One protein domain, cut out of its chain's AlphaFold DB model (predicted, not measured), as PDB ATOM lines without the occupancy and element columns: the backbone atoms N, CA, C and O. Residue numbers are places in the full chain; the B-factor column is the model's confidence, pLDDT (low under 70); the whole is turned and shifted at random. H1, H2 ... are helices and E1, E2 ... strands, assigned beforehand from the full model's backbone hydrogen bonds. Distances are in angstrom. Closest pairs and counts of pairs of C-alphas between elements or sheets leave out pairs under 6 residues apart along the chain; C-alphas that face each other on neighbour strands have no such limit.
ATOM      1  N   LYS A 491       6.961  70.799  -7.363       98.62
ATOM      2  CA  LYS A 491       5.678  70.802  -6.667       98.62
ATOM      3  C   LYS A 491       5.638  70.196  -5.283       98.62
ATOM      4  O   LYS A 491       6.540  69.460  -4.887       98.62
ATOM      5  N   ASP A 492       4.502  70.430  -4.632       98.06
ATOM      6  CA  ASP A 492       4.126  69.839  -3.352       98.06
ATOM      7  C   ASP A 492       5.170  70.160  -2.260       98.06
ATOM      8  O   ASP A 492       5.454  69.320  -1.401       98.06
ATOM      9  N   CYS A 493       5.788  71.350  -2.332       97.25
ATOM     10  CA  CYS A 493       6.722  71.858  -1.323       97.25
ATOM     11  C   CYS A 493       5.948  72.488  -0.156       97.25
ATOM     12  O   CYS A 493       5.003  73.238  -0.386       97.25
ATOM     13  N   GLU A 494       6.342  72.182   1.081       90.88
ATOM     14  CA  GLU A 494       5.484  72.350   2.272       90.88
ATOM     15  C   GLU A 494       5.794  73.620   3.087       90.88
ATOM     16  O   GLU A 494       4.892  74.287   3.576       90.88
ATOM     17  N   GLU A 495       7.068  73.982   3.234       91.00
ATOM     18  CA  GLU A 495       7.533  75.091   4.088       91.00
ATOM     19  C   GLU A 495       8.249  76.196   3.289       91.00
ATOM     20  O   GLU A 495       8.878  77.086   3.862       91.00
ATOM     21  N   GLY A 496       8.215  76.137   1.956       90.38
ATOM     22  CA  GLY A 496       8.884  77.123   1.116       90.38
ATOM     23  C   GLY A 496       8.504  77.046  -0.355       90.38
ATOM     24  O   GLY A 496       7.741  76.179  -0.786       90.38
ATOM     25  N   ALA A 497       9.003  78.016  -1.115       95.06
ATOM     26  CA  ALA A 497       8.675  78.209  -2.517       95.06
ATOM     27  C   ALA A 497       9.151  77.043  -3.387       95.06
ATOM     28  O   ALA A 497      10.106  76.333  -3.053       95.06
ATOM     29  N   GLY A 498       8.533  76.892  -4.556       98.00
ATOM     30  CA  GLY A 498       8.968  75.905  -5.540       98.00
ATOM     31  C   GLY A 498      10.434  76.115  -5.933       98.00
ATOM     32  O   GLY A 498      11.251  75.196  -5.833       98.00
ATOM     33  N   VAL A 499      10.794  77.335  -6.336       98.62
ATOM     34  CA  VAL A 499      12.148  77.659  -6.812       98.62
ATOM     35  C   VAL A 499      12.679  78.938  -6.174       98.62
ATOM     36  O   VAL A 499      12.041  79.982  -6.232       98.62
ATOM     37  N   TYR A 500      13.901  78.882  -5.654       98.25
ATOM     38  CA  TYR A 500      14.628  80.041  -5.149       98.25
ATOM     39  C   TYR A 500      15.878  80.332  -5.977       98.25
ATOM     40  O   TYR A 500      16.657  79.426  -6.276       98.25
ATOM     41  N   ALA A 501      16.111  81.608  -6.274       98.12
ATOM     42  CA  ALA A 501      17.324  82.109  -6.909       98.12
ATOM     43  C   ALA A 501      17.925  83.275  -6.110       98.12
ATOM     44  O   ALA A 501      17.253  84.274  -5.847       98.12
ATOM     45  N   TYR A 502      19.202  83.150  -5.754       95.62
ATOM     46  CA  TYR A 502      19.953  84.111  -4.947       95.62
ATOM     47  C   TYR A 502      21.243  84.566  -5.639       95.62
ATOM     48  O   TYR A 502      21.742  83.933  -6.570       95.62
ATOM     49  N   ASP A 503      21.825  85.642  -5.118       95.88
ATOM     50  CA  ASP A 503      23.099  86.216  -5.551       95.88
ATOM     51  C   ASP A 503      23.097  86.552  -7.050       95.88
ATOM     52  O   ASP A 503      22.201  87.232  -7.515       95.88
ATOM     53  N   ARG A 504      24.075  86.111  -7.840       97.06
ATOM     54  CA  ARG A 504      24.161  86.418  -9.277       97.06
ATOM     55  C   ARG A 504      23.786  85.225 -10.154       97.06
ATOM     56  O   ARG A 504      24.160  85.193 -11.326       97.06
ATOM     57  N   CYS A 505      23.073  84.239  -9.607       98.19
ATOM     58  CA  CYS A 505      22.732  83.047 -10.368       98.19
ATOM     59  C   CYS A 505      21.758  83.383 -11.505       98.19
ATOM     60  O   CYS A 505      20.945  84.312 -11.419       98.19
ATOM     61  N   THR A 506      21.860  82.616 -12.590       98.62
ATOM     62  CA  THR A 506      21.070  82.812 -13.812       98.62
ATOM     63  C   THR A 506      20.352  81.524 -14.232       98.62
ATOM     64  O   THR A 506      20.661  80.945 -15.274       98.62
ATOM     65  N   PRO A 507      19.411  81.006 -13.420       98.75
ATOM     66  CA  PRO A 507      18.646  79.813 -13.771       98.75
ATOM     67  C   PRO A 507      17.706  80.069 -14.956       98.75
ATOM     68  O   PRO A 507      17.025  81.097 -15.028       98.75
ATOM     69  N   HIS A 508      17.645  79.100 -15.868       98.88
ATOM     70  CA  HIS A 508      16.749  79.113 -17.022       98.88
ATOM     71  C   HIS A 508      15.792  77.927 -16.918       98.88
ATOM     72  O   HIS A 508      16.231  76.783 -16.888       98.88
ATOM     73  N   LEU A 509      14.489  78.196 -16.836       98.94
ATOM     74  CA  LEU A 509      13.441  77.180 -16.838       98.94
ATOM     75  C   LEU A 509      12.674  77.264 -18.158       98.94
ATOM     76  O   LEU A 509      12.246  78.351 -18.563       98.94
ATOM     77  N   ARG A 510      12.502  76.121 -18.822       98.81
ATOM     78  CA  ARG A 510      11.832  75.991 -20.117       98.81
ATOM     79  C   ARG A 510      10.833  74.851 -20.070       98.81
ATOM     80  O   ARG A 510      11.188  73.760 -19.634       98.81
ATOM     81  N   ASP A 511       9.610  75.109 -20.515       98.81
ATOM     82  CA  ASP A 511       8.571  74.073 -20.600       98.81
ATOM     83  C   ASP A 511       8.273  73.426 -19.226       98.81
ATOM     84  O   ASP A 511       7.889  72.265 -19.115       98.81
ATOM     85  N   CYS A 512       8.482  74.187 -18.145       98.94
ATOM     86  CA  CYS A 512       8.350  73.705 -16.772       98.94
ATOM     87  C   CYS A 512       6.986  74.046 -16.164       98.94
ATOM     88  O   CYS A 512       6.348  75.042 -16.516       98.94
ATOM     89  N   VAL A 513       6.595  73.265 -15.156       98.94
ATOM     90  CA  VAL A 513       5.426  73.526 -14.308       98.94
ATOM     91  C   VAL A 513       5.877  73.703 -12.860       98.94
ATOM     92  O   VAL A 513       6.535  72.828 -12.301       98.94
ATOM     93  N   ILE A 514       5.511  74.826 -12.246       98.94
ATOM     94  CA  ILE A 514       5.709  75.086 -10.817       98.94
ATOM     95  C   ILE A 514       4.325  75.150 -10.168       98.94
ATOM     96  O   ILE A 514       3.595  76.123 -10.381       98.94
ATOM     97  N   GLU A 515       3.945  74.096  -9.443       98.69
ATOM     98  CA  GLU A 515       2.567  73.913  -8.970       98.69
ATOM     99  C   GLU A 515       2.439  73.487  -7.507       98.69
ATOM    100  O   GLU A 515       3.321  72.813  -6.986       98.69
ATOM    101  N   ASN A 516       1.302  73.800  -6.880       98.25
ATOM    102  CA  ASN A 516       0.892  73.238  -5.585       98.25
ATOM    103  C   ASN A 516       1.943  73.380  -4.473       98.25
ATOM    104  O   ASN A 516       2.127  72.466  -3.671       98.25
ATOM    105  N   ASN A 517       2.672  74.495  -4.437       98.19
ATOM    106  CA  ASN A 517       3.585  74.783  -3.335       98.19
ATOM    107  C   ASN A 517       2.856  75.603  -2.266       98.19
ATOM    108  O   ASN A 517       2.063  76.495  -2.580       98.19
ATOM    109  N   ASP A 518       3.151  75.332  -0.997       95.94
ATOM    110  CA  ASP A 518       2.513  76.000   0.143       95.94
ATOM    111  C   ASP A 518       2.971  77.459   0.326       95.94
ATOM    112  O   ASP A 518       2.443  78.170   1.180       95.94
ATOM    113  N   HIS A 519       3.904  77.917  -0.511       95.00
ATOM    114  CA  HIS A 519       4.459  79.270  -0.577       95.00
ATOM    115  C   HIS A 519       4.461  79.781  -2.033       95.00
ATOM    116  O   HIS A 519       3.554  79.464  -2.799       95.00
ATOM    117  N   GLU A 520       5.423  80.625  -2.419       97.25
ATOM    118  CA  GLU A 520       5.540  81.162  -3.774       97.25
ATOM    119  C   GLU A 520       5.821  80.069  -4.811       97.25
ATOM    120  O   GLU A 520       6.421  79.031  -4.520       97.25
ATOM    121  N   GLY A 521       5.481  80.344  -6.070       98.44
ATOM    122  CA  GLY A 521       6.002  79.538  -7.173       98.44
ATOM    123  C   GLY A 521       7.522  79.700  -7.286       98.44
ATOM    124  O   GLY A 521       8.287  78.745  -7.132       98.44
ATOM    125  N   ALA A 522       7.972  80.934  -7.511       98.50
ATOM    126  CA  ALA A 522       9.382  81.272  -7.637       98.50
ATOM    127  C   ALA A 522       9.745  82.568  -6.905       98.50
ATOM    128  O   ALA A 522       9.003  83.549  -6.948       98.50
ATOM    129  N   VAL A 523      10.938  82.594  -6.310       98.00
ATOM    130  CA  VAL A 523      11.500  83.743  -5.589       98.00
ATOM    131  C   VAL A 523      12.885  84.082  -6.136       98.00
ATOM    132  O   VAL A 523      13.736  83.202  -6.281       98.00
ATOM    133  N   VAL A 524      13.135  85.363  -6.415       97.81
ATOM    134  CA  VAL A 524      14.418  85.866  -6.933       97.81
ATOM    135  C   VAL A 524      14.921  87.029  -6.082       97.81
ATOM    136  O   VAL A 524      14.226  88.027  -5.897       97.81
ATOM    137  N   MET A 525      16.156  86.931  -5.591       95.44
ATOM    138  CA  MET A 525      16.750  87.918  -4.684       95.44
ATOM    139  C   MET A 525      18.210  88.232  -5.040       95.44
ATOM    140  O   MET A 525      18.883  87.459  -5.716       95.44
ATOM    141  N   ASN A 526      18.732  89.340  -4.512       93.88
ATOM    142  CA  ASN A 526      20.161  89.690  -4.486       93.88
ATOM    143  C   ASN A 526      20.867  89.781  -5.855       93.88
ATOM    144  O   ASN A 526      22.040  89.424  -5.935       93.88
ATOM    145  N   ARG A 527      20.213  90.342  -6.885       96.38
ATOM    146  CA  ARG A 527      20.684  90.432  -8.293       96.38
ATOM    147  C   ARG A 527      20.575  89.151  -9.121       96.38
ATOM    148  O   ARG A 527      21.092  89.119 -10.241       96.38
ATOM    149  N   ALA A 528      19.879  88.130  -8.627       98.31
ATOM    150  CA  ALA A 528      19.672  86.919  -9.404       98.31
ATOM    151  C   ALA A 528      18.736  87.218 -10.580       98.31
ATOM    152  O   ALA A 528      17.890  88.118 -10.508       98.31
ATOM    153  N   VAL A 529      18.889  86.470 -11.672       98.81
ATOM    154  CA  VAL A 529      18.052  86.624 -12.867       98.81
ATOM    155  C   VAL A 529      17.468  85.274 -13.252       98.81
ATOM    156  O   VAL A 529      18.159  84.444 -13.834       98.81
ATOM    157  N   MET A 530      16.188  85.059 -12.958       98.81
ATOM    158  CA  MET A 530      15.489  83.838 -13.358       98.81
ATOM    159  C   MET A 530      14.725  84.063 -14.657       98.81
ATOM    160  O   MET A 530      13.870  84.948 -14.743       98.81
ATOM    161  N   THR A 531      15.020  83.234 -15.657       98.94
ATOM    162  CA  THR A 531      14.309  83.239 -16.937       98.94
ATOM    163  C   THR A 531      13.333  82.073 -16.988       98.94
ATOM    164  O   THR A 531      13.741  80.924 -16.854       98.94
ATOM    165  N   LEU A 532      12.055  82.364 -17.217       98.94
ATOM    166  CA  LEU A 532      10.993  81.393 -17.457       98.94
ATOM    167  C   LEU A 532      10.544  81.523 -18.915       98.94
ATOM    168  O   LEU A 532      10.174  82.614 -19.354       98.94
ATOM    169  N   THR A 533      10.589  80.431 -19.675       98.88
ATOM    170  CA  THR A 533      10.120  80.394 -21.067       98.88
ATOM    171  C   THR A 533       9.130  79.260 -21.271       98.88
ATOM    172  O   THR A 533       9.472  78.109 -21.034       98.88
ATOM    173  N   ASN A 534       7.931  79.568 -21.763       98.81
ATOM    174  CA  ASN A 534       6.875  78.568 -21.961       98.81
ATOM    175  C   ASN A 534       6.538  77.773 -20.682       98.81
ATOM    176  O   ASN A 534       6.289  76.574 -20.727       98.81
ATOM    177  N   CYS A 535       6.578  78.435 -19.522       98.94
ATOM    178  CA  CYS A 535       6.330  77.796 -18.231       98.94
ATOM    179  C   CYS A 535       4.920  78.087 -17.707       98.94
ATOM    180  O   CYS A 535       4.360  79.158 -17.959       98.94
ATOM    181  N   HIS A 536       4.408  77.173 -16.883       98.94
ATOM    182  CA  HIS A 536       3.213  77.373 -16.066       98.94
ATOM    183  C   HIS A 536       3.599  77.549 -14.595       98.94
ATOM    184  O   HIS A 536       4.311  76.713 -14.038       98.94
ATOM    185  N   VAL A 537       3.111  78.612 -13.957       98.88
ATOM    186  CA  VAL A 537       3.241  78.826 -12.507       98.88
ATOM    187  C   VAL A 537       1.839  78.967 -11.933       98.88
ATOM    188  O   VAL A 537       1.162  79.963 -12.209       98.88
ATOM    189  N   ARG A 538       1.378  77.945 -11.207       98.69
ATOM    190  CA  ARG A 538      -0.031  77.829 -10.817       98.69
ATOM    191  C   ARG A 538      -0.275  77.152  -9.486       98.69
ATOM    192  O   ARG A 538       0.594  76.445  -8.999       98.69
ATOM    193  N   ASP A 539      -1.458  77.341  -8.919       98.19
ATOM    194  CA  ASP A 539      -1.912  76.634  -7.715       98.19
ATOM    195  C   ASP A 539      -0.976  76.794  -6.500       98.19
ATOM    196  O   ASP A 539      -0.926  75.936  -5.620       98.19
ATOM    197  N   ASN A 540      -0.195  77.877  -6.439       98.25
ATOM    198  CA  ASN A 540       0.694  78.150  -5.310       98.25
ATOM    199  C   ASN A 540      -0.030  78.993  -4.250       98.25
ATOM    200  O   ASN A 540      -0.814  79.893  -4.568       98.25
ATOM    201  N   ARG A 541       0.246  78.731  -2.966       96.69
ATOM    202  CA  ARG A 541      -0.434  79.395  -1.835       96.69
ATOM    203  C   ARG A 541       0.131  80.773  -1.480       96.69
ATOM    204  O   ARG A 541      -0.271  81.367  -0.483       96.69
ATOM    205  N   ALA A 542       1.023  81.299  -2.311       95.62
ATOM    206  CA  ALA A 542       1.516  82.668  -2.264       95.62
ATOM    207  C   ALA A 542       1.628  83.227  -3.701       95.62
ATOM    208  O   ALA A 542       1.039  82.648  -4.622       95.62
ATOM    209  N   PRO A 543       2.307  84.363  -3.942       97.00
ATOM    210  CA  PRO A 543       2.505  84.867  -5.294       97.00
ATOM    211  C   PRO A 543       3.228  83.874  -6.206       97.00
ATOM    212  O   PRO A 543       4.136  83.153  -5.789       97.00
ATOM    213  N   ALA A 544       2.879  83.873  -7.487       98.50
ATOM    214  CA  ALA A 544       3.543  83.046  -8.483       98.50
ATOM    215  C   ALA A 544       5.034  83.392  -8.610       98.50
ATOM    216  O   ALA A 544       5.887  82.508  -8.678       98.50
ATOM    217  N   CYS A 545       5.350  84.685  -8.667       98.56
ATOM    218  CA  CYS A 545       6.706  85.189  -8.840       98.56
ATOM    219  C   CYS A 545       6.949  86.363  -7.894       98.56
ATOM    220  O   CYS A 545       6.281  87.390  -8.015       98.56
ATOM    221  N   GLU A 546       7.943  86.245  -7.017       97.44
ATOM    222  CA  GLU A 546       8.343  87.302  -6.086       97.44
ATOM    223  C   GLU A 546       9.800  87.735  -6.296       97.44
ATOM    224  O   GLU A 546      10.715  86.909  -6.269       97.44
ATOM    225  N   ALA A 547      10.032  89.031  -6.526       96.94
ATOM    226  CA  ALA A 547      11.378  89.577  -6.694       96.94
ATOM    227  C   ALA A 547      11.669  90.725  -5.725       96.94
ATOM    228  O   ALA A 547      10.885  91.663  -5.600       96.94
ATOM    229  N   THR A 548      12.847  90.685  -5.103       94.75
ATOM    230  CA  THR A 548      13.325  91.703  -4.153       94.75
ATOM    231  C   THR A 548      14.846  91.878  -4.244       94.75
ATOM    232  O   THR A 548      15.513  91.107  -4.936       94.75
ATOM    233  N   HIS A 549      15.428  92.889  -3.585       92.69
ATOM    234  CA  HIS A 549      16.884  93.093  -3.506       92.69
ATOM    235  C   HIS A 549      17.601  93.043  -4.875       92.69
ATOM    236  O   HIS A 549      18.543  92.278  -5.076       92.69
ATOM    237  N   GLU A 550      17.138  93.827  -5.854       95.62
ATOM    238  CA  GLU A 550      17.651  93.839  -7.242       95.62
ATOM    239  C   GLU A 550      17.435  92.526  -8.032       95.62
ATOM    240  O   GLU A 550      17.947  92.382  -9.142       95.62
ATOM    241  N   GLY A 551      16.674  91.567  -7.495       97.56
ATOM    242  CA  GLY A 551      16.264  90.356  -8.202       97.56
ATOM    243  C   GLY A 551      15.419  90.661  -9.441       97.56
ATOM    244  O   GLY A 551      14.647  91.629  -9.477       97.56
ATOM    245  N   LYS A 552      15.568  89.834 -10.479       98.50
ATOM    246  CA  LYS A 552      14.882  90.013 -11.759       98.50
ATOM    247  C   LYS A 552      14.253  88.728 -12.274       98.50
ATOM    248  O   LYS A 552      14.924  87.714 -12.444       98.50
ATOM    249  N   PHE A 553      12.995  88.835 -12.679       98.69
ATOM    250  CA  PHE A 553      12.363  87.842 -13.540       98.69
ATOM    251  C   PHE A 553      12.411  88.233 -15.016       98.69
ATOM    252  O   PHE A 553      12.252  89.403 -15.368       98.69
ATOM    253  N   ILE A 554      12.571  87.242 -15.889       98.81
ATOM    254  CA  ILE A 554      12.301  87.350 -17.324       98.81
ATOM    255  C   ILE A 554      11.264  86.281 -17.675       98.81
ATOM    256  O   ILE A 554      11.560  85.098 -17.559       98.81
ATOM    257  N   LEU A 555      10.056  86.680 -18.076       98.88
ATOM    258  CA  LEU A 555       8.971  85.772 -18.468       98.88
ATOM    259  C   LEU A 555       8.663  85.944 -19.956       98.88
ATOM    260  O   LEU A 555       8.380  87.051 -20.424       98.88
ATOM    261  N   ASP A 556       8.687  84.838 -20.690       98.69
ATOM    262  CA  ASP A 556       8.421  84.795 -22.124       98.69
ATOM    263  C   ASP A 556       7.502  83.621 -22.468       98.69
ATOM    264  O   ASP A 556       7.882  82.466 -22.285       98.69
ATOM    265  N   ARG A 557       6.307  83.897 -23.004       98.69
ATOM    266  CA  ARG A 557       5.301  82.858 -23.315       98.69
ATOM    267  C   ARG A 557       4.841  82.056 -22.089       98.69
ATOM    268  O   ARG A 557       4.529  80.882 -22.216       98.69
ATOM    269  N   CYS A 558       4.808  82.662 -20.905       98.88
ATOM    270  CA  CYS A 558       4.415  81.965 -19.678       98.88
ATOM    271  C   CYS A 558       2.920  82.113 -19.362       98.88
ATOM    272  O   CYS A 558       2.247  83.031 -19.839       98.88
ATOM    273  N   HIS A 559       2.424  81.216 -18.515       98.81
ATOM    274  CA  HIS A 559       1.071  81.224 -17.971       98.81
ATOM    275  C   HIS A 559       1.150  81.264 -16.440       98.81
ATOM    276  O   HIS A 559       1.621  80.321 -15.808       98.81
ATOM    277  N   VAL A 560       0.701  82.367 -15.850       98.81
ATOM    278  CA  VAL A 560       0.629  82.585 -14.401       98.81
ATOM    279  C   VAL A 560      -0.842  82.642 -14.014       98.81
ATOM    280  O   VAL A 560      -1.544  83.555 -14.453       98.81
ATOM    281  N   HIS A 561      -1.327  81.647 -13.276       98.44
ATOM    282  CA  HIS A 561      -2.743  81.567 -12.923       98.44
ATOM    283  C   HIS A 561      -3.003  80.751 -11.665       98.44
ATOM    284  O   HIS A 561      -2.263  79.823 -11.380       98.44
ATOM    285  N   GLU A 562      -4.112  81.031 -10.983       97.44
ATOM    286  CA  GLU A 562      -4.593  80.225  -9.847       97.44
ATOM    287  C   GLU A 562      -3.618  80.222  -8.662       97.44
ATOM    288  O   GLU A 562      -3.584  79.291  -7.866       97.44
ATOM    289  N   ASN A 563      -2.832  81.287  -8.520       98.00
ATOM    290  CA  ASN A 563      -2.011  81.529  -7.342       98.00
ATOM    291  C   ASN A 563      -2.740  82.511  -6.413       98.00
ATOM    292  O   ASN A 563      -3.776  83.082  -6.757       98.00
ATOM    293  N   VAL A 564      -2.190  82.776  -5.226       96.00
ATOM    294  CA  VAL A 564      -2.759  83.850  -4.393       96.00
ATOM    295  C   VAL A 564      -2.567  85.214  -5.061       96.00
ATOM    296  O   VAL A 564      -3.495  86.024  -5.071       96.00
ATOM    297  N   GLY A 565      -1.390  85.449  -5.642       96.31
ATOM    298  CA  GLY A 565      -1.041  86.644  -6.407       96.31
ATOM    299  C   GLY A 565      -0.157  86.298  -7.603       96.31
ATOM    300  O   GLY A 565       0.359  85.191  -7.703       96.31
ATOM    301  N   GLY A 566       0.017  87.236  -8.531       97.88
ATOM    302  CA  GLY A 566       0.762  86.959  -9.763       97.88
ATOM    303  C   GLY A 566       2.237  87.307  -9.606       97.88
ATOM    304  O   GLY A 566       3.017  86.544  -9.044       97.88
ATOM    305  N   ILE A 567       2.622  88.478 -10.111       98.19
ATOM    306  CA  ILE A 567       4.009  88.965 -10.086       98.19
ATOM    307  C   ILE A 567       4.136  90.086  -9.060       98.19
ATOM    308  O   ILE A 567       3.560  91.161  -9.246       98.19
ATOM    309  N   TRP A 568       4.876  89.837  -7.984       97.38
ATOM    310  CA  TRP A 568       5.060  90.768  -6.874       97.38
ATOM    311  C   TRP A 568       6.512  91.247  -6.810       97.38
ATOM    312  O   TRP A 568       7.457  90.458  -6.791       97.38
ATOM    313  N   LEU A 569       6.688  92.566  -6.840       96.62
ATOM    314  CA  LEU A 569       7.981  93.238  -6.838       96.62
ATOM    315  C   LEU A 569       8.099  94.104  -5.588       96.62
ATOM    316  O   LEU A 569       7.304  95.028  -5.397       96.62
ATOM    317  N   TRP A 570       9.137  93.839  -4.806       94.06
ATOM    318  CA  TRP A 570       9.461  94.542  -3.567       94.06
ATOM    319  C   TRP A 570      10.792  95.279  -3.700       94.06
ATOM    320  O   TRP A 570      11.665  94.860  -4.464       94.06
ATOM    321  N   GLU A 571      10.979  96.362  -2.946       92.19
ATOM    322  CA  GLU A 571      12.230  97.135  -2.896       92.19
ATOM    323  C   GLU A 571      12.784  97.546  -4.285       92.19
ATOM    324  O   GLU A 571      12.315  98.487  -4.918       92.19
ATOM    325  N   LYS A 572      13.824  96.857  -4.772       93.81
ATOM    326  CA  LYS A 572      14.459  97.074  -6.082       93.81
ATOM    327  C   LYS A 572      14.195  95.926  -7.058       93.81
ATOM    328  O   LYS A 572      14.931  95.759  -8.027       93.81
ATOM    329  N   GLY A 573      13.190  95.099  -6.781       95.75
ATOM    330  CA  GLY A 573      12.764  93.997  -7.633       95.75
ATOM    331  C   GLY A 573      12.321  94.480  -9.013       95.75
ATOM    332  O   GLY A 573      11.726  95.553  -9.176       95.75
ATOM    333  N   THR A 574      12.626  93.689 -10.040       96.50
ATOM    334  CA  THR A 574      12.285  94.019 -11.430       96.50
ATOM    335  C   THR A 574      11.750  92.811 -12.187       96.50
ATOM    336  O   THR A 574      11.962  91.659 -11.810       96.50
ATOM    337  N   CYS A 575      11.070  93.067 -13.299       97.44
ATOM    338  CA  CYS A 575      10.659  92.021 -14.225       97.44
ATOM    339  C   CYS A 575      10.753  92.499 -15.677       97.44
ATOM    340  O   CYS A 575      10.707  93.699 -15.953       97.44
ATOM    341  N   ASP A 576      10.884  91.546 -16.595       97.62
ATOM    342  CA  ASP A 576      10.702  91.723 -18.032       97.62
ATOM    343  C   ASP A 576       9.742  90.647 -18.540       97.62
ATOM    344  O   ASP A 576      10.070  89.463 -18.531       97.62
ATOM    345  N   VAL A 577       8.527  91.046 -18.905       97.94
ATOM    346  CA  VAL A 577       7.417  90.135 -19.190       97.94
ATOM    347  C   VAL A 577       6.891  90.395 -20.593       97.94
ATOM    348  O   VAL A 577       6.420  91.495 -20.899       97.94
ATOM    349  N   ARG A 578       6.920  89.370 -21.444       96.56
ATOM    350  CA  ARG A 578       6.420  89.432 -22.823       96.56
ATOM    351  C   ARG A 578       5.636  88.176 -23.182       96.56
ATOM    352  O   ARG A 578       5.913  87.097 -22.656       96.56
ATOM    353  N   ALA A 579       4.660  88.321 -24.078       97.56
ATOM    354  CA  ALA A 579       3.822  87.218 -24.561       97.56
ATOM    355  C   ALA A 579       3.243  86.320 -23.441       97.56
ATOM    356  O   ALA A 579       3.054  85.133 -23.653       97.56
ATOM    357  N   THR A 580       3.029  86.863 -22.241       98.50
ATOM    358  CA  THR A 580       2.721  86.096 -21.023       98.50
ATOM    359  C   THR A 580       1.327  86.446 -20.526       98.50
ATOM    360  O   THR A 580       0.932  87.614 -20.552       98.50
ATOM    361  N   VAL A 581       0.598  85.445 -20.049       98.56
ATOM    362  CA  VAL A 581      -0.755  85.596 -19.510       98.56
ATOM    363  C   VAL A 581      -0.700  85.501 -17.986       98.56
ATOM    364  O   VAL A 581      -0.203  84.512 -17.457       98.56
ATOM    365  N   VAL A 582      -1.195  86.525 -17.289       98.31
ATOM    366  CA  VAL A 582      -1.269  86.598 -15.820       98.31
ATOM    367  C   VAL A 582      -2.730  86.755 -15.411       98.31
ATOM    368  O   VAL A 582      -3.342  87.777 -15.726       98.31
ATOM    369  N   ILE A 583      -3.303  85.756 -14.742       97.31
ATOM    370  CA  ILE A 583      -4.721  85.723 -14.357       97.31
ATOM    371  C   ILE A 583      -4.830  85.421 -12.870       97.31
ATOM    372  O   ILE A 583      -4.724  84.267 -12.479       97.31
ATOM    373  N   GLU A 584      -5.118  86.436 -12.056       95.88
ATOM    374  CA  GLU A 584      -5.307  86.250 -10.614       95.88
ATOM    375  C   GLU A 584      -6.501  87.046 -10.097       95.88
ATOM    376  O   GLU A 584      -6.749  88.184 -10.506       95.88
ATOM    377  N   LYS A 585      -7.266  86.413  -9.202       91.19
ATOM    378  CA  LYS A 585      -8.560  86.929  -8.723       91.19
ATOM    379  C   LYS A 585      -8.585  87.212  -7.223       91.19
ATOM    380  O   LYS A 585      -9.362  88.055  -6.788       91.19
ATOM    381  N   THR A 586      -7.775  86.501  -6.444       90.56
ATOM    382  CA  THR A 586      -7.807  86.525  -4.973       90.56
ATOM    383  C   THR A 586      -7.012  87.675  -4.375       90.56
ATOM    384  O   THR A 586      -7.443  88.257  -3.389       90.56
ATOM    385  N   ALA A 587      -5.877  88.019  -4.980       94.00
ATOM    386  CA  ALA A 587      -5.032  89.147  -4.609       94.00
ATOM    387  C   ALA A 587      -4.485  89.814  -5.892       94.00
ATOM    388  O   ALA A 587      -4.866  89.418  -7.001       94.00
ATOM    389  N   PRO A 588      -3.632  90.852  -5.799       95.38
ATOM    390  CA  PRO A 588      -3.106  91.524  -6.984       95.38
ATOM    391  C   PRO A 588      -2.400  90.563  -7.957       95.38
ATOM    392  O   PRO A 588      -1.469  89.840  -7.589       95.38
ATOM    393  N   ALA A 589      -2.808  90.612  -9.228       96.44
ATOM    394  CA  ALA A 589      -2.140  89.924 -10.333       96.44
ATOM    395  C   ALA A 589      -0.756  90.528 -10.601       96.44
ATOM    396  O   ALA A 589       0.184  89.825 -10.965       96.44
ATOM    397  N   VAL A 590      -0.613  91.834 -10.379       96.38
ATOM    398  CA  VAL A 590       0.687  92.502 -10.328       96.38
ATOM    399  C   VAL A 590       0.718  93.398  -9.099       96.38
ATOM    400  O   VAL A 590      -0.171  94.230  -8.919       96.38
ATOM    401  N   LEU A 591       1.747  93.239  -8.273       96.00
ATOM    402  CA  LEU A 591       2.048  94.128  -7.160       96.00
ATOM    403  C   LEU A 591       3.440  94.714  -7.376       96.00
ATOM    404  O   LEU A 591       4.407  93.998  -7.612       96.00
ATOM    405  N   CYS A 592       3.536  96.030  -7.329       94.88
ATOM    406  CA  CYS A 592       4.778  96.780  -7.293       94.88
ATOM    407  C   CYS A 592       4.703  97.658  -6.050       94.88
ATOM    408  O   CYS A 592       3.893  98.587  -6.022       94.88
ATOM    409  N   ASP A 593       5.500  97.320  -5.037       89.56
ATOM    410  CA  ASP A 593       5.428  97.901  -3.698       89.56
ATOM    411  C   ASP A 593       5.338  99.446  -3.728       89.56
ATOM    412  O   ASP A 593       6.249 100.115  -4.245       89.56
ATOM    413  N   PRO A 594       4.223 100.037  -3.246       78.69
ATOM    414  CA  PRO A 594       4.023 101.481  -3.237       78.69
ATOM    415  C   PRO A 594       5.033 102.200  -2.329       78.69
ATOM    416  O   PRO A 594       4.840 102.338  -1.128       78.69
ATOM    417  N   GLY A 595       6.104 102.722  -2.928       82.25
ATOM    418  CA  GLY A 595       7.186 103.421  -2.216       82.25
ATOM    419  C   GLY A 595       8.575 102.859  -2.518       82.25
ATOM    420  O   GLY A 595       9.580 103.485  -2.191       82.25
ATOM    421  N   ALA A 596       8.629 101.720  -3.202       87.31
ATOM    422  CA  ALA A 596       9.848 101.052  -3.610       87.31
ATOM    423  C   ALA A 596      10.325 101.487  -5.016       87.31
ATOM    424  O   ALA A 596       9.525 101.873  -5.874       87.31
ATOM    425  N   ASP A 597      11.634 101.382  -5.288       90.31
ATOM    426  CA  ASP A 597      12.252 101.642  -6.607       90.31
ATOM    427  C   ASP A 597      12.137 100.410  -7.526       90.31
ATOM    428  O   ASP A 597      13.124  99.870  -8.040       90.31
ATOM    429  N   THR A 598      10.907  99.933  -7.720       91.88
ATOM    430  CA  THR A 598      10.620  98.809  -8.617       91.88
ATOM    431  C   THR A 598      10.607  99.266 -10.077       91.88
ATOM    432  O   THR A 598      10.125 100.345 -10.433       91.88
ATOM    433  N   LYS A 599      11.146  98.433 -10.979       89.75
ATOM    434  CA  LYS A 599      11.272  98.765 -12.416       89.75
ATOM    435  C   LYS A 599      10.642  97.694 -13.310       89.75
ATOM    436  O   LYS A 599      11.361  97.058 -14.085       89.75
ATOM    437  N   PRO A 600       9.312  97.491 -13.241       94.00
ATOM    438  CA  PRO A 600       8.637  96.508 -14.078       94.00
ATOM    439  C   PRO A 600       8.709  96.870 -15.566       94.00
ATOM    440  O   PRO A 600       8.543  98.033 -15.955       94.00
ATOM    441  N   LYS A 601       8.898  95.864 -16.421       94.44
ATOM    442  CA  LYS A 601       8.756  95.976 -17.875       94.44
ATOM    443  C   LYS A 601       7.759  94.938 -18.364       94.44
ATOM    444  O   LYS A 601       7.980  93.742 -18.235       94.44
ATOM    445  N   PHE A 602       6.693  95.426 -18.981       94.81
ATOM    446  CA  PHE A 602       5.711  94.604 -19.668       94.81
ATOM    447  C   PHE A 602       5.690  95.010 -21.140       94.81
ATOM    448  O   PHE A 602       5.637  96.201 -21.466       94.81
ATOM    449  N   GLY A 603       5.821  94.019 -22.013       91.31
ATOM    450  CA  GLY A 603       5.927  94.187 -23.455       91.31
ATOM    451  C   GLY A 603       4.751  93.594 -24.226       91.31
ATOM    452  O   GLY A 603       3.715  93.224 -23.671       91.31
ATOM    453  N   ARG A 604       4.940  93.501 -25.544       93.12
ATOM    454  CA  ARG A 604       3.921  93.047 -26.492       93.12
ATOM    455  C   ARG A 604       3.440  91.628 -26.177       93.12
ATOM    456  O   ARG A 604       4.242  90.726 -25.940       93.12
ATOM    457  N   GLY A 605       2.125  91.439 -26.267       94.25
ATOM    458  CA  GLY A 605       1.475  90.136 -26.115       94.25
ATOM    459  C   GLY A 605       1.249  89.727 -24.661       94.25
ATOM    460  O   GLY A 605       0.761  88.631 -24.421       94.25
ATOM    461  N   THR A 606       1.600  90.581 -23.700       97.38
ATOM    462  CA  THR A 606       1.264  90.356 -22.296       97.38
ATOM    463  C   THR A 606      -0.220  90.625 -22.064       97.38
ATOM    464  O   THR A 606      -0.731  91.670 -22.474       97.38
ATOM    465  N   ILE A 607      -0.890  89.705 -21.372       97.38
ATOM    466  CA  ILE A 607      -2.291  89.818 -20.963       97.38
ATOM    467  C   ILE A 607      -2.350  89.731 -19.441       97.38
ATOM    468  O   ILE A 607      -1.866  88.767 -18.858       97.38
ATOM    469  N   ILE A 608      -2.946  90.731 -18.798       96.69
ATOM    470  CA  ILE A 608      -3.157  90.776 -17.352       96.69
ATOM    471  C   ILE A 608      -4.659  90.801 -17.101       96.69
ATOM    472  O   ILE A 608      -5.339  91.744 -17.502       96.69
ATOM    473  N   HIS A 609      -5.170  89.791 -16.412       96.06
ATOM    474  CA  HIS A 609      -6.536  89.745 -15.912       96.06
ATOM    475  C   HIS A 609      -6.487  89.728 -14.387       96.06
ATOM    476  O   HIS A 609      -6.176  88.715 -13.769       96.06
ATOM    477  N   GLY A 610      -6.767  90.879 -13.786       95.12
ATOM    478  CA  GLY A 610      -6.697  91.038 -12.342       95.12
ATOM    479  C   GLY A 610      -6.297  92.443 -11.926       95.12
ATOM    480  O   GLY A 610      -6.082  93.348 -12.744       95.12
ATOM    481  N   PHE A 611      -6.263  92.642 -10.615       95.25
ATOM    482  CA  PHE A 611      -5.920  93.931 -10.038       95.25
ATOM    483  C   PHE A 611      -4.412  94.183 -10.114       95.25
ATOM    484  O   PHE A 611      -3.611  93.276  -9.892       95.25
ATOM    485  N   VAL A 612      -4.041  95.429 -10.410       94.25
ATOM    486  CA  VAL A 612      -2.655  95.906 -10.413       94.25
ATOM    487  C   VAL A 612      -2.510  96.925  -9.291       94.25
ATOM    488  O   VAL A 612      -3.186  97.954  -9.304       94.25
ATOM    489  N   MET A 613      -1.612  96.651  -8.350       93.50
ATOM    490  CA  MET A 613      -1.210  97.576  -7.293       93.50
ATOM    491  C   MET A 613       0.170  98.136  -7.637       93.50
ATOM    492  O   MET A 613       1.142  97.391  -7.626       93.50
ATOM    493  N   ALA A 614       0.265  99.416  -7.994       91.88
ATOM    494  CA  ALA A 614       1.524 100.043  -8.395       91.88
ATOM    495  C   ALA A 614       1.458 101.572  -8.252       91.88
ATOM    496  O   ALA A 614       0.370 102.147  -8.274       91.88
ATOM    497  N   ASN A 615       2.616 102.235  -8.161       88.69
ATOM    498  CA  ASN A 615       2.696 103.695  -8.282       88.69
ATOM    499  C   ASN A 615       2.422 104.167  -9.729       88.69
ATOM    500  O   ASN A 615       2.457 103.375 -10.677       88.69
ATOM    501  N   ASP A 616       2.197 105.469  -9.918       87.06
ATOM    502  CA  ASP A 616       1.859 106.046 -11.229       87.06
ATOM    503  C   ASP A 616       2.917 105.782 -12.312       87.06
ATOM    504  O   ASP A 616       2.590 105.629 -13.492       87.06
ATOM    505  N   GLU A 617       4.201 105.733 -11.944       86.12
ATOM    506  CA  GLU A 617       5.287 105.487 -12.895       86.12
ATOM    507  C   GLU A 617       5.270 104.043 -13.413       86.12
ATOM    508  O   GLU A 617       5.374 103.807 -14.619       86.12
ATOM    509  N   ALA A 618       5.112 103.070 -12.516       84.62
ATOM    510  CA  ALA A 618       4.984 101.660 -12.857       84.62
ATOM    511  C   ALA A 618       3.677 101.385 -13.617       84.62
ATOM    512  O   ALA A 618       3.689 100.647 -14.603       84.62
ATOM    513  N   LEU A 619       2.578 102.054 -13.257       85.31
ATOM    514  CA  LEU A 619       1.298 101.921 -13.952       85.31
ATOM    515  C   LEU A 619       1.368 102.419 -15.406       85.31
ATOM    516  O   LEU A 619       0.853 101.765 -16.311       85.31
ATOM    517  N   LYS A 620       2.095 103.512 -15.684       83.94
ATOM    518  CA  LYS A 620       2.350 103.984 -17.064       83.94
ATOM    519  C   LYS A 620       3.085 102.952 -17.928       83.94
ATOM    520  O   LYS A 620       2.964 102.971 -19.156       83.94
ATOM    521  N   LYS A 621       3.846 102.039 -17.311       77.81
ATOM    522  CA  LYS A 621       4.555 100.952 -18.009       77.81
ATOM    523  C   LYS A 621       3.621  99.788 -18.378       77.81
ATOM    524  O   LYS A 621       4.026  98.970 -19.201       77.81
ATOM    525  N   LEU A 622       2.403  99.757 -17.835       79.69
ATOM    526  CA  LEU A 622       1.354  98.747 -18.010       79.69
ATOM    527  C   LEU A 622       0.218  99.261 -18.915       79.69
ATOM    528  O   LEU A 622      -0.931  99.380 -18.497       79.69
ATOM    529  N   THR A 623       0.540  99.621 -20.161       78.06
ATOM    530  CA  THR A 623      -0.409 100.301 -21.064       78.06
ATOM    531  C   THR A 623      -0.591  99.597 -22.414       78.06
ATOM    532  O   THR A 623       0.358  98.996 -22.933       78.06
ATOM    533  N   PRO A 624      -1.765  99.757 -23.063       76.00
ATOM    534  CA  PRO A 624      -2.009  99.256 -24.419       76.00
ATOM    535  C   PRO A 624      -0.989  99.730 -25.457       76.00
ATOM    536  O   PRO A 624      -0.649  98.980 -26.368       76.00
ATOM    537  N   ALA A 625      -0.429 100.936 -25.293       78.56
ATOM    538  CA  ALA A 625       0.602 101.483 -26.178       78.56
ATOM    539  C   ALA A 625       1.882 100.625 -26.234       78.56
ATOM    540  O   ALA A 625       2.610 100.659 -27.223       78.56
ATOM    541  N   ARG A 626       2.150  99.825 -25.195       81.44
ATOM    542  CA  ARG A 626       3.275  98.874 -25.153       81.44
ATOM    543  C   ARG A 626       2.881  97.464 -25.608       81.44
ATOM    544  O   ARG A 626       3.686  96.542 -25.514       81.44
ATOM    545  N   GLY A 627       1.654  97.296 -26.105       87.56
ATOM    546  CA  GLY A 627       1.085  96.008 -26.496       87.56
ATOM    547  C   GLY A 627       0.667  95.132 -25.314       87.56
ATOM    548  O   GLY A 627       0.638  93.911 -25.474       87.56
ATOM    549  N   VAL A 628       0.379  95.741 -24.157       92.88
ATOM    550  CA  VAL A 628      -0.125  95.066 -22.951       92.88
ATOM    551  C   VAL A 628      -1.649  95.160 -22.924       92.88
ATOM    552  O   VAL A 628      -2.205  96.256 -22.996       92.88
ATOM    553  N   GLN A 629      -2.331  94.026 -22.802       94.44
ATOM    554  CA  GLN A 629      -3.771  93.978 -22.565       94.44
ATOM    555  C   GLN A 629      -4.017  93.856 -21.066       94.44
ATOM    556  O   GLN A 629      -3.489  92.952 -20.427       94.44
ATOM    557  N   TRP A 630      -4.812  94.761 -20.500       93.00
ATOM    558  CA  TRP A 630      -5.150  94.733 -19.082       93.00
ATOM    559  C   TRP A 630      -6.666  94.753 -18.897       93.00
ATOM    560  O   TRP A 630      -7.331  95.740 -19.208       93.00
ATOM    561  N   GLN A 631      -7.198  93.648 -18.380       92.88
ATOM    562  CA  GLN A 631      -8.583  93.502 -17.963       92.88
ATOM    563  C   GLN A 631      -8.676  93.710 -16.449       92.88
ATOM    564  O   GLN A 631      -8.255  92.868 -15.650       92.88
ATOM    565  N   LYS A 632      -9.220  94.864 -16.066       89.56
ATOM    566  CA  LYS A 632      -9.401  95.251 -14.668       89.56
ATOM    567  C   LYS A 632     -10.607  94.514 -14.058       89.56
ATOM    568  O   LYS A 632     -11.640  94.435 -14.724       89.56
ATOM    569  N   PRO A 633     -10.511  94.003 -12.817       89.62
ATOM    570  CA  PRO A 633     -11.656  93.431 -12.115       89.62
ATOM    571  C   PRO A 633     -12.656  94.523 -11.704       89.62
ATOM    572  O   PRO A 633     -12.296  95.698 -11.607       89.62
ATOM    573  N   GLU A 634     -13.902  94.123 -11.433       87.94
ATOM    574  CA  GLU A 634     -14.975  95.031 -10.988       87.94
ATOM    575  C   GLU A 634     -14.642  95.719  -9.656       87.94
ATOM    576  O   GLU A 634     -14.896  96.912  -9.488       87.94
ATOM    577  N   ALA A 635     -14.020  94.982  -8.735       87.56
ATOM    578  CA  ALA A 635     -13.567  95.471  -7.441       87.56
ATOM    579  C   ALA A 635     -12.092  95.116  -7.210       87.56
ATOM    580  O   ALA A 635     -11.585  94.117  -7.724       87.56
ATOM    581  N   ALA A 636     -11.395  95.944  -6.430       87.94
ATOM    582  CA  ALA A 636     -10.048  95.625  -5.978       87.94
ATOM    583  C   ALA A 636     -10.108  94.518  -4.905       87.94
ATOM    584  O   ALA A 636     -10.902  94.648  -3.969       87.94
ATOM    585  N   PRO A 637      -9.294  93.453  -5.010       90.44
ATOM    586  CA  PRO A 637      -9.173  92.462  -3.954       90.44
ATOM    587  C   PRO A 637      -8.444  93.059  -2.744       90.44
ATOM    588  O   PRO A 637      -7.653  93.999  -2.876       90.44
ATOM    589  N   SER A 638      -8.684  92.495  -1.563       85.12
ATOM    590  CA  SER A 638      -7.855  92.763  -0.389       85.12
ATOM    591  C   SER A 638      -6.477  92.114  -0.541       85.12
ATOM    592  O   SER A 638      -6.294  91.178  -1.323       85.12
ATOM    593  N   LEU A 639      -5.503  92.581   0.238       87.69
ATOM    594  CA  LEU A 639      -4.280  91.809   0.442       87.69
ATOM    595  C   LEU A 639      -4.599  90.512   1.215       87.69
ATOM    596  O   LEU A 639      -5.602  90.473   1.939       87.69
ATOM    597  N   PRO A 640      -3.785  89.454   1.061       90.56
ATOM    598  CA  PRO A 640      -3.947  88.224   1.831       90.56
ATOM    599  C   PRO A 640      -3.821  88.489   3.336       90.56
ATOM    600  O   PRO A 640      -3.068  89.366   3.755       90.56
ATOM    601  N   GLY A 641      -4.558  87.730   4.151       88.38
ATOM    602  CA  GLY A 641      -4.397  87.765   5.608       88.38
ATOM    603  C   GLY A 641      -3.106  87.079   6.069       88.38
ATOM    604  O   GLY A 641      -2.507  86.314   5.317       88.38
ATOM    605  N   GLU A 642      -2.712  87.303   7.325       88.06
ATOM    606  CA  GLU A 642      -1.495  86.749   7.954       88.06
ATOM    607  C   GLU A 642      -1.624  85.247   8.291       88.06
ATOM    608  O   GLU A 642      -1.611  84.827   9.450       88.06
ATOM    609  N   VAL A 643      -1.793  84.409   7.267       88.38
ATOM    610  CA  VAL A 643      -1.927  82.950   7.382       88.38
ATOM    611  C   VAL A 643      -1.061  82.240   6.346       88.38
ATOM    612  O   VAL A 643      -0.760  82.796   5.290       88.38
ATOM    613  N   GLY A 644      -0.670  80.993   6.633       87.12
ATOM    614  CA  GLY A 644       0.170  80.196   5.733       87.12
ATOM    615  C   GLY A 644       1.445  80.948   5.342       87.12
ATOM    616  O   GLY A 644       2.135  81.473   6.211       87.12
ATOM    617  N   ALA A 645       1.695  81.072   4.036       87.38
ATOM    618  CA  ALA A 645       2.873  81.737   3.474       87.38
ATOM    619  C   ALA A 645       3.041  83.229   3.822       87.38
ATOM    620  O   ALA A 645       4.128  83.778   3.616       87.38
ATOM    621  N   PHE A 646       1.976  83.878   4.307       88.81
ATOM    622  CA  PHE A 646       1.946  85.298   4.683       88.81
ATOM    623  C   PHE A 646       2.040  85.522   6.191       88.81
ATOM    624  O   PHE A 646       2.063  86.662   6.650       88.81
ATOM    625  N   LYS A 647       2.068  84.451   6.986       85.88
ATOM    626  CA  LYS A 647       2.313  84.561   8.418       85.88
ATOM    627  C   LYS A 647       3.799  84.837   8.634       85.88
ATOM    628  O   LYS A 647       4.644  84.054   8.206       85.88
ATOM    629  N   PHE A 648       4.115  85.927   9.329       78.50
ATOM    630  CA  PHE A 648       5.491  86.199   9.722       78.50
ATOM    631  C   PHE A 648       5.964  85.144  10.724       78.50
ATOM    632  O   PHE A 648       5.443  85.034  11.838       78.50
ATOM    633  N   GLU A 649       6.985  84.388  10.339       72.06
ATOM    634  CA  GLU A 649       7.705  83.484  11.224       72.06
ATOM    635  C   GLU A 649       9.192  83.794  11.104       72.06
ATOM    636  O   GLU A 649       9.798  83.628  10.046       72.06
ATOM    637  N   TYR A 650       9.785  84.288  12.194       69.31
ATOM    638  CA  TYR A 650      11.203  84.620  12.195       69.31
ATOM    639  C   TYR A 650      12.033  83.373  11.881       69.31
ATOM    640  O   TYR A 650      12.049  82.406  12.645       69.31
ATOM    641  N   ASN A 651      12.778  83.429  10.781       64.44
ATOM    642  CA  ASN A 651      13.697  82.381  10.384       64.44
ATOM    643  C   ASN A 651      15.028  83.010   9.971       64.44
ATOM    644  O   ASN A 651      15.147  83.648   8.931       64.44
ATOM    645  N   MET A 652      16.060  82.797  10.786       56.09
ATOM    646  CA  MET A 652      17.399  83.340  10.538       56.09
ATOM    647  C   MET A 652      18.063  82.823   9.245       56.09
ATOM    648  O   MET A 652      19.069  83.384   8.815       56.09
ATOM    649  N   PHE A 653      17.528  81.759   8.633       47.78
ATOM    650  CA  PHE A 653      18.066  81.117   7.430       47.78
ATOM    651  C   PHE A 653      17.342  81.515   6.139       47.78
ATOM    652  O   PHE A 653      17.893  81.320   5.055       47.78
ATOM    653  N   THR A 654      16.138  82.086   6.223       54.03
ATOM    654  CA  THR A 654      15.394  82.591   5.062       54.03
ATOM    655  C   THR A 654      15.277  84.103   5.173       54.03
ATOM    656  O   THR A 654      14.712  84.615   6.128       54.03
ATOM    657  N   ARG A 655      15.783  84.843   4.181       48.59
ATOM    658  CA  ARG A 655      15.738  86.320   4.166       48.59
ATOM    659  C   ARG A 655      14.334  86.915   3.966       48.59
ATOM    660  O   ARG A 655      14.229  88.117   3.761       48.59
ATOM    661  N   LYS A 656      13.284  86.093   3.976       50.91
ATOM    662  CA  LYS A 656      11.903  86.561   3.881       50.91
ATOM    663  C   LYS A 656      11.545  87.195   5.230       50.91
ATOM    664  O   LYS A 656      11.489  86.484   6.232       50.91
ATOM    665  N   GLN A 657      11.433  88.521   5.248       44.47
ATOM    666  CA  GLN A 657      10.976  89.330   6.378       44.47
ATOM    667  C   GLN A 657       9.692  90.031   5.981       44.47
ATOM    668  O   GLN A 657       9.686  90.603   4.868       44.47
TER     669      GLN A 657
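What this domain is: This is residues 491 to 657 of the 657 residues of the protein "Beta_helix domain-containing protein" of Micromonas commoda (strain RCC299 / NOUM17 / CCMP2709) (UniProt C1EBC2). With little regular structure in named elements, the chain still winds in stacked turns, a solenoid walled by three parallel sheets, ordered E1 E4 E7 E10 E13, E2 E5 E8 E11 E14 and E3 E6 E9 E12 E15 E16. H1 is near one end, and a tail, residues 632 to 657, runs back toward the E1 end. The printed part has 167 residues, with sixteen named strands and one named helix, H1, between E15 and E16; the class is mostly strand, strands holding 59 of the 64 residues in named elements. It is compact, radius of gyration of the C-alphas 14.4 A, spanning 44 by 33 by 28 A.

Where its parts are: E1, residues 499 to 501, begins at C-alpha 499 (12.148, 77.659, -6.812). E2 is residues 508 to 510; E11, residues 574 to 578, is 13.6 A long. E16, residues 629 to 631, ends at C-alpha 631 (-8.583, 93.502, -17.963).

How they stand to each other: The sheet of E1 and the sheet of E2 form a sandwich, two sheets face to face, and the parts of them that face each other are 9.2 A apart, centre to centre. E8, residues 552 to 556, is parallel to E11, with N 555 and O 576 2.8 A apart. H1, residues 616 to 620, only grazes the sheet of E2; its O i to N i+4 pair is within hydrogen-bond range. E15, residues 607 to 609, H1 and E16 form a strand-helix-strand unit, parallel neighbours joined through a helix, its crossover right-handed.

The domain as a whole: The farthest C-alphas, Ala 625 and Met 652, are 44.3 A apart. The printed part has no cut, and no link is long. Residues 650 to 657 have pLDDT under 70.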